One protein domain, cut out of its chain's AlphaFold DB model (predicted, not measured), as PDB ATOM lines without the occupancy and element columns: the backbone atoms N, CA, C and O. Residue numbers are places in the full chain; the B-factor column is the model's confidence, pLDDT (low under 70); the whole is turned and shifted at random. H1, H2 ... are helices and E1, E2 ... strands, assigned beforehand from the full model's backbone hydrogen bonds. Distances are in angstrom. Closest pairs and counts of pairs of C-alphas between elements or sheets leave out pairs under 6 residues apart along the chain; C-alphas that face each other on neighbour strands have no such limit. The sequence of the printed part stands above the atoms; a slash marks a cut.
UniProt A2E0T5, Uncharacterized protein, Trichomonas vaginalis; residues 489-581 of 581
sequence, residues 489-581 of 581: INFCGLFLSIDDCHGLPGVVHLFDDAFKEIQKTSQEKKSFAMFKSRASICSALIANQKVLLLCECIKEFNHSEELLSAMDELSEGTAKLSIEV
ATOM      1  N   ILE A 489      78.154 175.908 249.343       96.81
ATOM      2  CA  ILE A 489      78.539 177.270 248.973       96.81
ATOM      3  C   ILE A 489      78.221 177.450 247.492       96.81
ATOM      4  O   ILE A 489      78.699 176.685 246.662       96.81
ATOM      5  N   ASN A 490      77.436 178.475 247.162       95.12
ATOM      6  CA  ASN A 490      77.143 178.852 245.785       95.12
ATOM      7  C   ASN A 490      77.867 180.154 245.425       95.12
ATOM      8  O   ASN A 490      77.685 181.181 246.093       95.12
ATOM      9  N   PHE A 491      78.657 180.107 244.355       93.38
ATOM     10  CA  PHE A 491      79.319 181.256 243.745       93.38
ATOM     11  C   PHE A 491      79.348 181.077 242.230       93.38
ATOM     12  O   PHE A 491      79.602 179.987 241.730       93.38
ATOM     13  N   CYS A 492      79.061 182.147 241.487       89.19
ATOM     14  CA  CYS A 492      79.114 182.147 240.017       89.19
ATOM     15  C   CYS A 492      78.285 181.022 239.350       89.19
ATOM     16  O   CYS A 492      78.574 180.615 238.231       89.19
ATOM     17  N   GLY A 493      77.237 180.526 240.023       90.06
ATOM     18  CA  GLY A 493      76.398 179.424 239.533       90.06
ATOM     19  C   GLY A 493      76.958 178.021 239.794       90.06
ATOM     20  O   GLY A 493      76.284 177.047 239.465       90.06
ATOM     21  N   LEU A 494      78.139 177.913 240.407       93.38
ATOM     22  CA  LEU A 494      78.736 176.662 240.862       93.38
ATOM     23  C   LEU A 494      78.367 176.383 242.314       93.38
ATOM     24  O   LEU A 494      78.243 177.302 243.125       93.38
ATOM     25  N   PHE A 495      78.241 175.100 242.638       94.50
ATOM     26  CA  PHE A 495      78.022 174.619 243.994       94.50
ATOM     27  C   PHE A 495      79.253 173.857 244.463       94.50
ATOM     28  O   PHE A 495      79.657 172.900 243.813       94.50
ATOM     29  N   LEU A 496      79.806 174.270 245.599       95.44
ATOM     30  CA  LEU A 496      80.777 173.487 246.352       95.44
ATOM     31  C   LEU A 496      80.107 172.906 247.587       95.44
ATOM     32  O   LEU A 496      79.398 173.604 248.315       95.44
ATOM     33  N   SER A 497      80.362 171.634 247.820       95.81
ATOM     34  CA  SER A 497      79.935 170.845 248.965       95.81
ATOM     35  C   SER A 497      81.151 170.322 249.729       95.81
ATOM     36  O   SER A 497      82.294 170.483 249.297       95.81
ATOM     37  N   ILE A 498      80.911 169.696 250.881       94.94
ATOM     38  CA  ILE A 498      81.994 169.072 251.646       94.94
ATOM     39  C   ILE A 498      82.620 167.887 250.896       94.94
ATOM     40  O   ILE A 498      83.815 167.642 251.041       94.94
ATOM     41  N   ASP A 499      81.841 167.204 250.051       94.19
ATOM     42  CA  ASP A 499      82.294 166.058 249.258       94.19
ATOM     43  C   ASP A 499      83.385 166.473 248.257       94.19
ATOM     44  O   ASP A 499      84.348 165.741 248.034       94.19
ATOM     45  N   ASP A 500      83.312 167.706 247.741       94.62
ATOM     46  CA  ASP A 500      84.325 168.284 246.846       94.62
ATOM     47  C   ASP A 500      85.677 168.527 247.548       94.62
ATOM     48  O   ASP A 500      86.681 168.817 246.896       94.62
ATOM     49  N   CYS A 501      85.727 168.410 248.880       94.94
ATOM     50  CA  CYS A 501      86.954 168.532 249.667       94.94
ATOM     51  C   CYS A 501      87.722 167.204 249.801       94.94
ATOM     52  O   CYS A 501      88.812 167.217 250.377       94.94
ATOM     53  N   HIS A 502      87.171 166.079 249.313       94.81
ATOM     54  CA  HIS A 502      87.788 164.740 249.349       94.81
ATOM     55  C   HIS A 502      88.327 164.337 250.734       94.81
ATOM     56  O   HIS A 502      89.432 163.807 250.863       94.81
ATOM     57  N   GLY A 503      87.607 164.705 251.799       94.81
ATOM     58  CA  GLY A 503      87.999 164.408 253.179       94.81
ATOM     59  C   GLY A 503      89.350 164.982 253.626       94.81
ATOM     60  O   GLY A 503      89.851 164.595 254.681       94.81
ATOM     61  N   LEU A 504      89.959 165.898 252.860       96.12
ATOM     62  CA  LEU A 504      91.266 166.474 253.171       96.12
ATOM     63  C   LEU A 504      91.135 167.443 254.360       96.12
ATOM     64  O   LEU A 504      90.468 168.473 254.218       96.12
ATOM     65  N   PRO A 505      91.796 167.203 255.512       95.94
ATOM     66  CA  PRO A 505      91.595 168.000 256.725       95.94
ATOM     67  C   PRO A 505      91.740 169.515 256.538       95.94
ATOM     68  O   PRO A 505      90.953 170.297 257.072       95.94
ATOM     69  N   GLY A 506      92.739 169.941 255.761       94.81
ATOM     70  CA  GLY A 506      92.975 171.354 255.472       94.81
ATOM     71  C   GLY A 506      91.875 171.975 254.612       94.81
ATOM     72  O   GLY A 506      91.435 173.088 254.889       94.81
ATOM     73  N   VAL A 507      91.385 171.243 253.610       95.75
ATOM     74  CA  VAL A 507      90.373 171.733 252.659       95.75
ATOM     75  C   VAL A 507      88.986 171.746 253.298       95.75
ATOM     76  O   VAL A 507      88.279 172.745 253.201       95.75
ATOM     77  N   VAL A 508      88.636 170.692 254.043       96.31
ATOM     78  CA  VAL A 508      87.388 170.613 254.819       96.31
ATOM     79  C   VAL A 508      87.302 171.758 255.831       96.31
ATOM     80  O   VAL A 508      86.254 172.390 255.978       96.31
ATOM     81  N   HIS A 509      88.411 172.080 256.505       95.62
ATOM     82  CA  HIS A 509      88.449 173.235 257.395       95.62
ATOM     83  C   HIS A 509      88.215 174.546 256.641       95.62
ATOM     84  O   HIS A 509      87.376 175.333 257.070       95.62
ATOM     85  N   LEU A 510      88.900 174.772 255.514       95.06
ATOM     86  CA  LEU A 510      88.699 175.971 254.692       95.06
ATOM     87  C   LEU A 510      87.251 176.108 254.206       95.06
ATOM     88  O   LEU A 510      86.723 177.221 254.197       95.06
ATOM     89  N   PHE A 511      86.597 174.997 253.860       96.62
ATOM     90  CA  PHE A 511      85.179 174.973 253.510       96.62
ATOM     91  C   PHE A 511      84.299 175.457 254.667       96.62
ATOM     92  O   PHE A 511      83.513 176.390 254.492       96.62
ATOM     93  N   ASP A 512      84.464 174.886 255.863       95.88
ATOM     94  CA  ASP A 512      83.705 175.290 257.053       95.88
ATOM     95  C   ASP A 512      83.933 176.771 257.401       95.88
ATOM     96  O   ASP A 512      82.993 177.512 257.705       95.88
ATOM     97  N   ASP A 513      85.181 177.226 257.294       94.75
ATOM     98  CA  ASP A 513      85.589 178.588 257.617       94.75
ATOM     99  C   ASP A 513      85.072 179.621 256.601       94.75
ATOM    100  O   ASP A 513      84.708 180.745 256.977       94.75
ATOM    101  N   ALA A 514      85.015 179.252 255.317       95.69
ATOM    102  CA  ALA A 514      84.389 180.041 254.260       95.69
ATOM    103  C   ALA A 514      82.868 180.093 254.447       95.69
ATOM    104  O   ALA A 514      82.274 181.175 254.419       95.69
ATOM    105  N   PHE A 515      82.239 178.947 254.720       96.38
ATOM    106  CA  PHE A 515      80.801 178.845 254.952       96.38
ATOM    107  C   PHE A 515      80.346 179.747 256.109       96.38
ATOM    108  O   PHE A 515      79.415 180.545 255.950       96.38
ATOM    109  N   LYS A 516      81.031 179.678 257.262       94.69
ATOM    110  CA  LYS A 516      80.749 180.510 258.448       94.69
ATOM    111  C   LYS A 516      80.843 182.009 258.136       94.69
ATOM    112  O   LYS A 516      79.979 182.783 258.560       94.69
ATOM    113  N   GLU A 517      81.839 182.433 257.355       94.62
ATOM    114  CA  GLU A 517      82.008 183.848 256.991       94.62
ATOM    115  C   GLU A 517      80.911 184.344 256.027       94.62
ATOM    116  O   GLU A 517      80.380 185.451 256.188       94.62
ATOM    117  N   ILE A 518      80.491 183.513 255.063       94.69
ATOM    118  CA  ILE A 518      79.373 183.838 254.158       94.69
ATOM    119  C   ILE A 518      78.057 183.913 254.936       94.69
ATOM    120  O   ILE A 518      77.245 184.822 254.708       94.69
ATOM    121  N   GLN A 519      77.840 182.991 255.878       94.19
ATOM    122  CA  GLN A 519      76.656 182.978 256.731       94.19
ATOM    123  C   GLN A 519      76.552 184.269 257.549       94.19
ATOM    124  O   GLN A 519      75.504 184.922 257.540       94.19
ATOM    125  N   LYS A 520      77.651 184.683 258.189       91.69
ATOM    126  CA  LYS A 520      77.741 185.941 258.938       91.69
ATOM    127  C   LYS A 520      77.434 187.151 258.050       91.69
ATOM    128  O   LYS A 520      76.559 187.954 258.377       91.69
ATOM    129  N   THR A 521      78.054 187.225 256.872       89.25
ATOM    130  CA  THR A 521      77.822 188.308 255.900       89.25
ATOM    131  C   THR A 521      76.359 188.365 255.428       89.25
ATOM    132  O   THR A 521      75.798 189.442 255.204       89.25
ATOM    133  N   SER A 522      75.702 187.212 255.292       87.62
ATOM    134  CA  SER A 522      74.297 187.111 254.871       87.62
ATOM    135  C   SER A 522      73.314 187.543 255.962       87.62
ATOM    136  O   SER A 522      72.272 188.130 255.656       87.62
ATOM    137  N   GLN A 523      73.639 187.296 257.233       85.12
ATOM    138  CA  GLN A 523      72.838 187.747 258.373       85.12
ATOM    139  C   GLN A 523      72.896 189.274 258.535       85.12
ATOM    140  O   GLN A 523      71.855 189.906 258.727       85.12
ATOM    141  N   GLU A 524      74.069 189.888 258.359       78.00
ATOM    142  CA  GLU A 524      74.239 191.345 258.460       78.00
ATOM    143  C   GLU A 524      73.404 192.112 257.418       78.00
ATOM    144  O   GLU A 524      72.766 193.119 257.746       78.00
ATOM    145  N   LYS A 525      73.311 191.606 256.178       71.00
ATOM    146  CA  LYS A 525      72.526 192.231 255.092       71.00
ATOM    147  C   LYS A 525      71.039 192.396 255.424       71.00
ATOM    148  O   LYS A 525      70.415 193.330 254.922       71.00
ATOM    149  N   LYS A 526      70.468 191.537 256.275       70.56
ATOM    150  CA  LYS A 526      69.053 191.628 256.680       70.56
ATOM    151  C   LYS A 526      68.778 192.791 257.644       70.56
ATOM    152  O   LYS A 526      67.623 193.171 257.799       70.56
ATOM    153  N   SER A 527      69.813 193.364 258.265       64.00
ATOM    154  CA  SER A 527      69.667 194.359 259.338       64.00
ATOM    155  C   SER A 527      69.841 195.825 258.904       64.00
ATOM    156  O   SER A 527      69.290 196.705 259.561       64.00
ATOM    157  N   PHE A 528      70.513 196.117 257.778       60.50
ATOM    158  CA  PHE A 528      70.782 197.499 257.328       60.50
ATOM    159  C   PHE A 528      70.764 197.646 255.794       60.50
ATOM    160  O   PHE A 528      71.797 197.825 255.153       60.50
ATOM    161  N   ALA A 529      69.580 197.590 255.175       61.47
ATOM    162  CA  ALA A 529      69.447 197.562 253.711       61.47
ATOM    163  C   ALA A 529      69.889 198.853 252.981       61.47
ATOM    164  O   ALA A 529      70.187 198.796 251.790       61.47
ATOM    165  N   MET A 530      69.944 200.009 253.659       69.88
ATOM    166  CA  MET A 530      70.181 201.307 252.998       69.88
ATOM    167  C   MET A 530      71.636 201.802 253.036       69.88
ATOM    168  O   MET A 530      72.022 202.592 252.179       69.88
ATOM    169  N   PHE A 531      72.462 201.335 253.979       72.06
ATOM    170  CA  PHE A 531      73.860 201.762 254.104       72.06
ATOM    171  C   PHE A 531      74.759 200.558 254.383       72.06
ATOM    172  O   PHE A 531      74.717 199.977 255.466       72.06
ATOM    173  N   LYS A 532      75.611 200.196 253.416       73.94
ATOM    174  CA  LYS A 532      76.664 199.203 253.650       73.94
ATOM    175  C   LYS A 532      77.752 199.842 254.506       73.94
ATOM    176  O   LYS A 532      78.433 200.768 254.064       73.94
ATOM    177  N   SER A 533      77.919 199.355 255.730       82.50
ATOM    178  CA  SER A 533      79.056 199.745 256.563       82.50
ATOM    179  C   SER A 533      80.366 199.282 255.909       82.50
ATOM    180  O   SER A 533      80.395 198.281 255.189       82.50
ATOM    181  N   ARG A 534      81.480 199.976 256.185       83.88
ATOM    182  CA  ARG A 534      82.817 199.512 255.763       83.88
ATOM    183  C   ARG A 534      83.099 198.089 256.255       83.88
ATOM    184  O   ARG A 534      83.671 197.303 255.516       83.88
ATOM    185  N   ALA A 535      82.633 197.749 257.458       84.81
ATOM    186  CA  ALA A 535      82.757 196.408 258.024       84.81
ATOM    187  C   ALA A 535      82.038 195.339 257.180       84.81
ATOM    188  O   ALA A 535      82.600 194.272 256.951       84.81
ATOM    189  N   SER A 536      80.847 195.640 256.652       82.81
ATOM    190  CA  SER A 536      80.100 194.719 255.785       82.81
ATOM    191  C   SER A 536      80.796 194.508 254.433       82.81
ATOM    192  O   SER A 536      80.849 193.386 253.932       82.81
ATOM    193  N   ILE A 537      81.384 195.568 253.861       85.50
ATOM    194  CA  ILE A 537      82.192 195.463 252.634       85.50
ATOM    195  C   ILE A 537      83.432 194.600 252.892       85.50
ATOM    196  O   ILE A 537      83.696 193.679 252.124       85.50
ATOM    197  N   CYS A 538      84.157 194.851 253.986       87.62
ATOM    198  CA  CYS A 538      85.328 194.054 254.348       87.62
ATOM    199  C   CYS A 538      84.973 192.580 254.588       87.62
ATOM    200  O   CYS A 538      85.685 191.716 254.096       87.62
ATOM    201  N   SER A 539      83.871 192.284 255.283       87.50
ATOM    202  CA  SER A 539      83.458 190.896 255.557       87.50
ATOM    203  C   SER A 539      83.111 190.143 254.268       87.50
ATOM    204  O   SER A 539      83.524 189.001 254.091       87.50
ATOM    205  N   ALA A 540      82.456 190.806 253.308       88.88
ATOM    206  CA  ALA A 540      82.207 190.226 251.989       88.88
ATOM    207  C   ALA A 540      83.504 189.958 251.201       88.88
ATOM    208  O   ALA A 540      83.619 188.917 250.560       88.88
ATOM    209  N   LEU A 541      84.489 190.863 251.270       90.38
ATOM    210  CA  LEU A 541      85.799 190.652 250.644       90.38
ATOM    211  C   LEU A 541      86.563 189.489 251.292       90.38
ATOM    212  O   LEU A 541      87.145 188.682 250.576       90.38
ATOM    213  N   ILE A 542      86.521 189.371 252.623       93.00
ATOM    214  CA  ILE A 542      87.123 188.243 253.352       93.00
ATOM    215  C   ILE A 542      86.450 186.931 252.935       93.00
ATOM    216  O   ILE A 542      87.145 185.954 252.670       93.00
ATOM    217  N   ALA A 543      85.120 186.905 252.819       93.88
ATOM    218  CA  ALA A 543      84.397 185.727 252.344       93.88
ATOM    219  C   ALA A 543      84.826 185.327 250.919       93.88
ATOM    220  O   ALA A 543      85.137 184.161 250.693       93.88
ATOM    221  N   ASN A 544      84.929 186.286 249.986       93.06
ATOM    222  CA  ASN A 544      85.433 186.030 248.628       93.06
ATOM    223  C   ASN A 544      86.862 185.471 248.644       93.06
ATOM    224  O   ASN A 544      87.139 184.501 247.947       93.06
ATOM    225  N   GLN A 545      87.753 186.034 249.465       94.19
ATOM    226  CA  GLN A 545      89.128 185.543 249.601       94.19
ATOM    227  C   GLN A 545      89.190 184.116 250.157       94.19
ATOM    228  O   GLN A 545      89.974 183.311 249.663       94.19
ATOM    229  N   LYS A 546      88.359 183.778 251.152       94.94
ATOM    230  CA  LYS A 546      88.300 182.413 251.698       94.94
ATOM    231  C   LYS A 546      87.796 181.401 250.666       94.94
ATOM    232  O   LYS A 546      88.370 180.324 250.561       94.94
ATOM    233  N   VAL A 547      86.761 181.749 249.895       95.75
ATOM    234  CA  VAL A 547      86.261 180.886 248.810       95.75
ATOM    235  C   VAL A 547      87.308 180.740 247.709       95.75
ATOM    236  O   VAL A 547      87.536 179.632 247.243       95.75
ATOM    237  N   LEU A 548      87.999 181.821 247.334       95.00
ATOM    238  CA  LEU A 548      89.081 181.754 246.353       95.00
ATOM    239  C   LEU A 548      90.192 180.797 246.806       95.00
ATOM    240  O   LEU A 548      90.579 179.922 246.040       95.00
ATOM    241  N   LEU A 549      90.643 180.909 248.060       94.50
ATOM    242  CA  LEU A 549      91.656 180.017 248.630       94.50
ATOM    243  C   LEU A 549      91.189 178.551 248.660       94.50
ATOM    244  O   LEU A 549      91.968 177.646 248.363       94.50
ATOM    245  N   LEU A 550      89.917 178.307 248.991       95.69
ATOM    246  CA  LEU A 550      89.316 176.976 248.920       95.69
ATOM    247  C   LEU A 550      89.371 176.420 247.486       95.69
ATOM    248  O   LEU A 550      89.824 175.296 247.288       95.69
ATOM    249  N   CYS A 551      88.970 177.212 246.489       94.69
ATOM    250  CA  CYS A 551      89.019 176.821 245.079       94.69
ATOM    251  C   CYS A 551      90.454 176.559 244.595       94.69
ATOM    252  O   CYS A 551      90.679 175.604 243.855       94.69
ATOM    253  N   GLU A 552      91.432 177.364 245.030       93.00
ATOM    254  CA  GLU A 552      92.856 177.136 244.743       93.00
ATOM    255  C   GLU A 552      93.333 175.781 245.273       93.00
ATOM    256  O   GLU A 552      94.050 175.074 244.566       93.00
ATOM    257  N   CYS A 553      92.898 175.395 246.475       92.75
ATOM    258  CA  CYS A 553      93.220 174.088 247.042       92.75
ATOM    259  C   CYS A 553      92.533 172.956 246.264       92.75
ATOM    260  O   CYS A 553      93.191 171.982 245.909       92.75
ATOM    261  N   ILE A 554      91.239 173.101 245.948       93.94
ATOM    262  CA  ILE A 554      90.470 172.094 245.193       93.94
ATOM    263  C   ILE A 554      91.063 171.862 243.803       93.94
ATOM    264  O   ILE A 554      91.188 170.725 243.349       93.94
ATOM    265  N   LYS A 555      91.513 172.934 243.147       91.62
ATOM    266  CA  LYS A 555      92.150 172.885 241.829       91.62
ATOM    267  C   LYS A 555      93.366 171.957 241.771       91.62
ATOM    268  O   LYS A 555      93.669 171.434 240.694       91.62
ATOM    269  N   GLU A 556      94.081 171.764 242.883       86.38
ATOM    270  CA  GLU A 556      95.265 170.900 242.909       86.38
ATOM    271  C   GLU A 556      94.944 169.427 242.639       86.38
ATOM    272  O   GLU A 556      95.803 168.713 242.121       86.38
ATOM    273  N   PHE A 557      93.725 168.980 242.947       85.38
ATOM    274  CA  PHE A 557      93.287 167.593 242.755       85.38
ATOM    275  C   PHE A 557      92.047 167.458 241.860       85.38
ATOM    276  O   PHE A 557      91.739 166.354 241.415       85.38
ATOM    277  N   ASN A 558      91.374 168.563 241.528       83.44
ATOM    278  CA  ASN A 558      90.238 168.603 240.614       83.44
ATOM    279  C   ASN A 558      90.422 169.707 239.554       83.44
ATOM    280  O   ASN A 558      90.309 170.899 239.834       83.44
ATOM    281  N   HIS A 559      90.707 169.322 238.308       78.75
ATOM    282  CA  HIS A 559      91.039 170.245 237.212       78.75
ATOM    283  C   HIS A 559      89.823 170.728 236.397       78.75
ATOM    284  O   HIS A 559      89.902 170.836 235.173       78.75
ATOM    285  N   SER A 560      88.694 171.014 237.046       87.25
ATOM    286  CA  SER A 560      87.501 171.524 236.353       87.25
ATOM    287  C   SER A 560      87.752 172.900 235.711       87.25
ATOM    288  O   SER A 560      88.127 173.855 236.394       87.25
ATOM    289  N   GLU A 561      87.519 173.029 234.397       87.00
ATOM    290  CA  GLU A 561      87.621 174.313 233.677       87.00
ATOM    291  C   GLU A 561      86.590 175.340 234.169       87.00
ATOM    292  O   GLU A 561      86.873 176.538 234.213       87.00
ATOM    293  N   GLU A 562      85.416 174.876 234.603       87.94
ATOM    294  CA  GLU A 562      84.366 175.737 235.154       87.94
ATOM    295  C   GLU A 562      84.832 176.415 236.449       87.94
ATOM    296  O   GLU A 562      84.621 177.616 236.638       87.94
ATOM    297  N   LEU A 563      85.546 175.670 237.304       90.00
ATOM    298  CA  LEU A 563      86.129 176.201 238.536       90.00
ATOM    299  C   LEU A 563      87.152 177.302 238.228       90.00
ATOM    300  O   LEU A 563      87.146 178.336 238.890       90.00
ATOM    301  N   LEU A 564      87.985 177.120 237.196       88.81
ATOM    302  CA  LEU A 564      88.970 178.123 236.775       88.81
ATOM    303  C   LEU A 564      88.307 179.431 236.344       88.81
ATOM    304  O   LEU A 564      88.718 180.493 236.801       88.81
ATOM    305  N   SER A 565      87.260 179.352 235.521       88.00
ATOM    306  CA  SER A 565      86.527 180.544 235.083       88.00
ATOM    307  C   SER A 565      85.873 181.276 236.259       88.00
ATOM    308  O   SER A 565      85.852 182.504 236.285       88.00
ATOM    309  N   ALA A 566      85.344 180.546 237.243       89.00
ATOM    310  CA  ALA A 566      84.717 181.146 238.418       89.00
ATOM    311  C   ALA A 566      85.734 181.770 239.396       89.00
ATOM    312  O   ALA A 566      85.413 182.731 240.099       89.00
ATOM    313  N   MET A 567      86.969 181.258 239.439       91.06
ATOM    314  CA  MET A 567      88.051 181.835 240.245       91.06
ATOM    315  C   MET A 567      88.455 183.235 239.768       91.06
ATOM    316  O   MET A 567      88.748 184.091 240.606       91.06
ATOM    317  N   ASP A 568      88.412 183.501 238.459       89.31
ATOM    318  CA  ASP A 568      88.703 184.832 237.915       89.31
ATOM    319  C   ASP A 568      87.692 185.872 238.440       89.31
ATOM    320  O   ASP A 568      88.092 186.912 238.968       89.31
ATOM    321  N   GLU A 569      86.390 185.554 238.442       86.31
ATOM    322  CA  GLU A 569      85.340 186.428 239.000       86.31
ATOM    323  C   GLU A 569      85.469 186.644 240.524       86.31
ATOM    324  O   GLU A 569      85.188 187.732 241.047       86.31
ATOM    325  N   LEU A 570      85.909 185.620 241.265       88.19
ATOM    326  CA  LEU A 570      86.204 185.735 242.698       88.19
ATOM    327  C   LEU A 570      87.381 186.682 242.960       88.19
ATOM    328  O   LEU A 570      87.323 187.476 243.903       88.19
ATOM    329  N   SER A 571      88.421 186.628 242.121       88.69
ATOM    330  CA  SER A 571      89.622 187.463 242.247       88.69
ATOM    331  C   SER A 571      89.331 188.954 242.034       88.69
ATOM    332  O   SER A 571      89.891 189.807 242.726       88.69
ATOM    333  N   GLU A 572      88.376 189.274 241.157       87.56
ATOM    334  CA  GLU A 572      87.887 190.638 240.931       87.56
ATOM    335  C   GLU A 572      86.978 191.144 242.067       87.56
ATOM    336  O   GLU A 572      86.651 192.332 242.139       87.56
ATOM    337  N   GLY A 573      86.553 190.255 242.973       83.38
ATOM    338  CA  GLY A 573      85.668 190.578 244.091       83.38
ATOM    339  C   GLY A 573      84.228 190.894 243.673       83.38
ATOM    340  O   GLY A 573      83.468 191.450 244.472       83.38
ATOM    341  N   THR A 574      83.843 190.560 242.441       81.12
ATOM    342  CA  THR A 574      82.513 190.823 241.867       81.12
ATOM    343  C   THR A 574      81.538 189.662 242.078       81.12
ATOM    344  O   THR A 574      80.321 189.859 241.986       81.12
ATOM    345  N   ALA A 575      82.054 188.483 242.439       86.12
ATOM    346  CA  ALA A 575      81.273 187.278 242.684       86.12
ATOM    347  C   ALA A 575      80.201 187.463 243.773       86.12
ATOM    348  O   ALA A 575      80.424 188.029 244.851       86.12
ATOM    349  N   LYS A 576      78.999 186.944 243.499       88.81
ATOM    350  CA  LYS A 576      77.915 186.856 244.483       88.81
ATOM    351  C   LYS A 576      78.002 185.519 245.207       88.81
ATOM    352  O   LYS A 576      77.759 184.486 244.598       88.81
ATOM    353  N   LEU A 577      78.273 185.572 246.509       93.06
ATOM    354  CA  LEU A 577      78.261 184.397 247.378       93.06
ATOM    355  C   LEU A 577      76.889 184.188 248.021       93.06
ATOM    356  O   LEU A 577      76.257 185.139 248.499       93.06
ATOM    357  N   SER A 578      76.466 182.930 248.083       92.88
ATOM    358  CA  SER A 578      75.304 182.470 248.841       92.88
ATOM    359  C   SER A 578      75.553 181.075 249.419       92.88
ATOM    360  O   SER A 578      76.514 180.411 249.043       92.88
ATOM    361  N   ILE A 579      74.721 180.663 250.375       94.19
ATOM    362  CA  ILE A 579      74.811 179.352 251.030       94.19
ATOM    363  C   ILE A 579      73.474 178.624 250.954       94.19
ATOM    364  O   ILE A 579      72.419 179.264 251.006       94.19
ATOM    365  N   GLU A 580      73.542 177.299 250.911       91.75
ATOM    366  CA  GLU A 580      72.415 176.381 251.082       91.75
ATOM    367  C   GLU A 580      72.723 175.454 252.270       91.75
ATOM    368  O   GLU A 580      73.875 175.058 252.464       91.75
ATOM    369  N   VAL A 581      71.716 175.185 253.108       85.19
ATOM    370  CA  VAL A 581      71.802 174.322 254.303       85.19
ATOM    371  C   VAL A 581      70.831 173.172 254.151       85.19
ATOM    372  O   VAL A 581      69.668 173.470 253.788       85.19
TER     373      VAL A 581
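This is residues 489 to 581 of the 581 residues of an uncharacterized protein of Trichomonas vaginalis (UniProt A2E0T5). A small three-stranded sheet packs on three helices: long H1 and H2 form a hairpin along the longest axis, and shorter H3 folds back beside H2. The printed part has 93 residues, with three named helices and three named strands in the order E1 E2 H1 H2 H3 E3; the antiparallel sheet runs E2 E1 E3. It is mostly helix and compact, radius of gyration of the C-alphas 13.2 A, spanning 42 by 24 by 18 A.

E1, residues 489 to 491, and E2, residues 494 to 497, form a hairpin; N 489 and O 496, 2.8 A apart, are within hydrogen-bond range. H1, residues 505 to 525, touches H2, residues 534 to 555, opposite ways at a shallow tilt of 27 degrees, closest at C-alphas Ala 514 and Lys 546, 5.2 A. H2 touches H3, residues 561 to 571, closest at C-alphas Asn 544 and Leu 570, 6.0 A. E3, residues 577 to 580, is antiparallel to E1, with N 490 and O 578 2.9 A apart. Two layers result, H1, H2 and H3 on one face of the sheet. Every O i to N i+4 pair is within hydrogen-bond range in H1 and H2, 6 of 7 in H3.

H1 measures 30.9 A and H2 31.5 A. E1 begins at C-alpha 489 (78.539, 177.270, 248.973); E3 ends at C-alpha 580 (72.415, 176.381, 251.082).

The printed part has no cut and no long link; pLDDT is under 70 at residues 527 to 530.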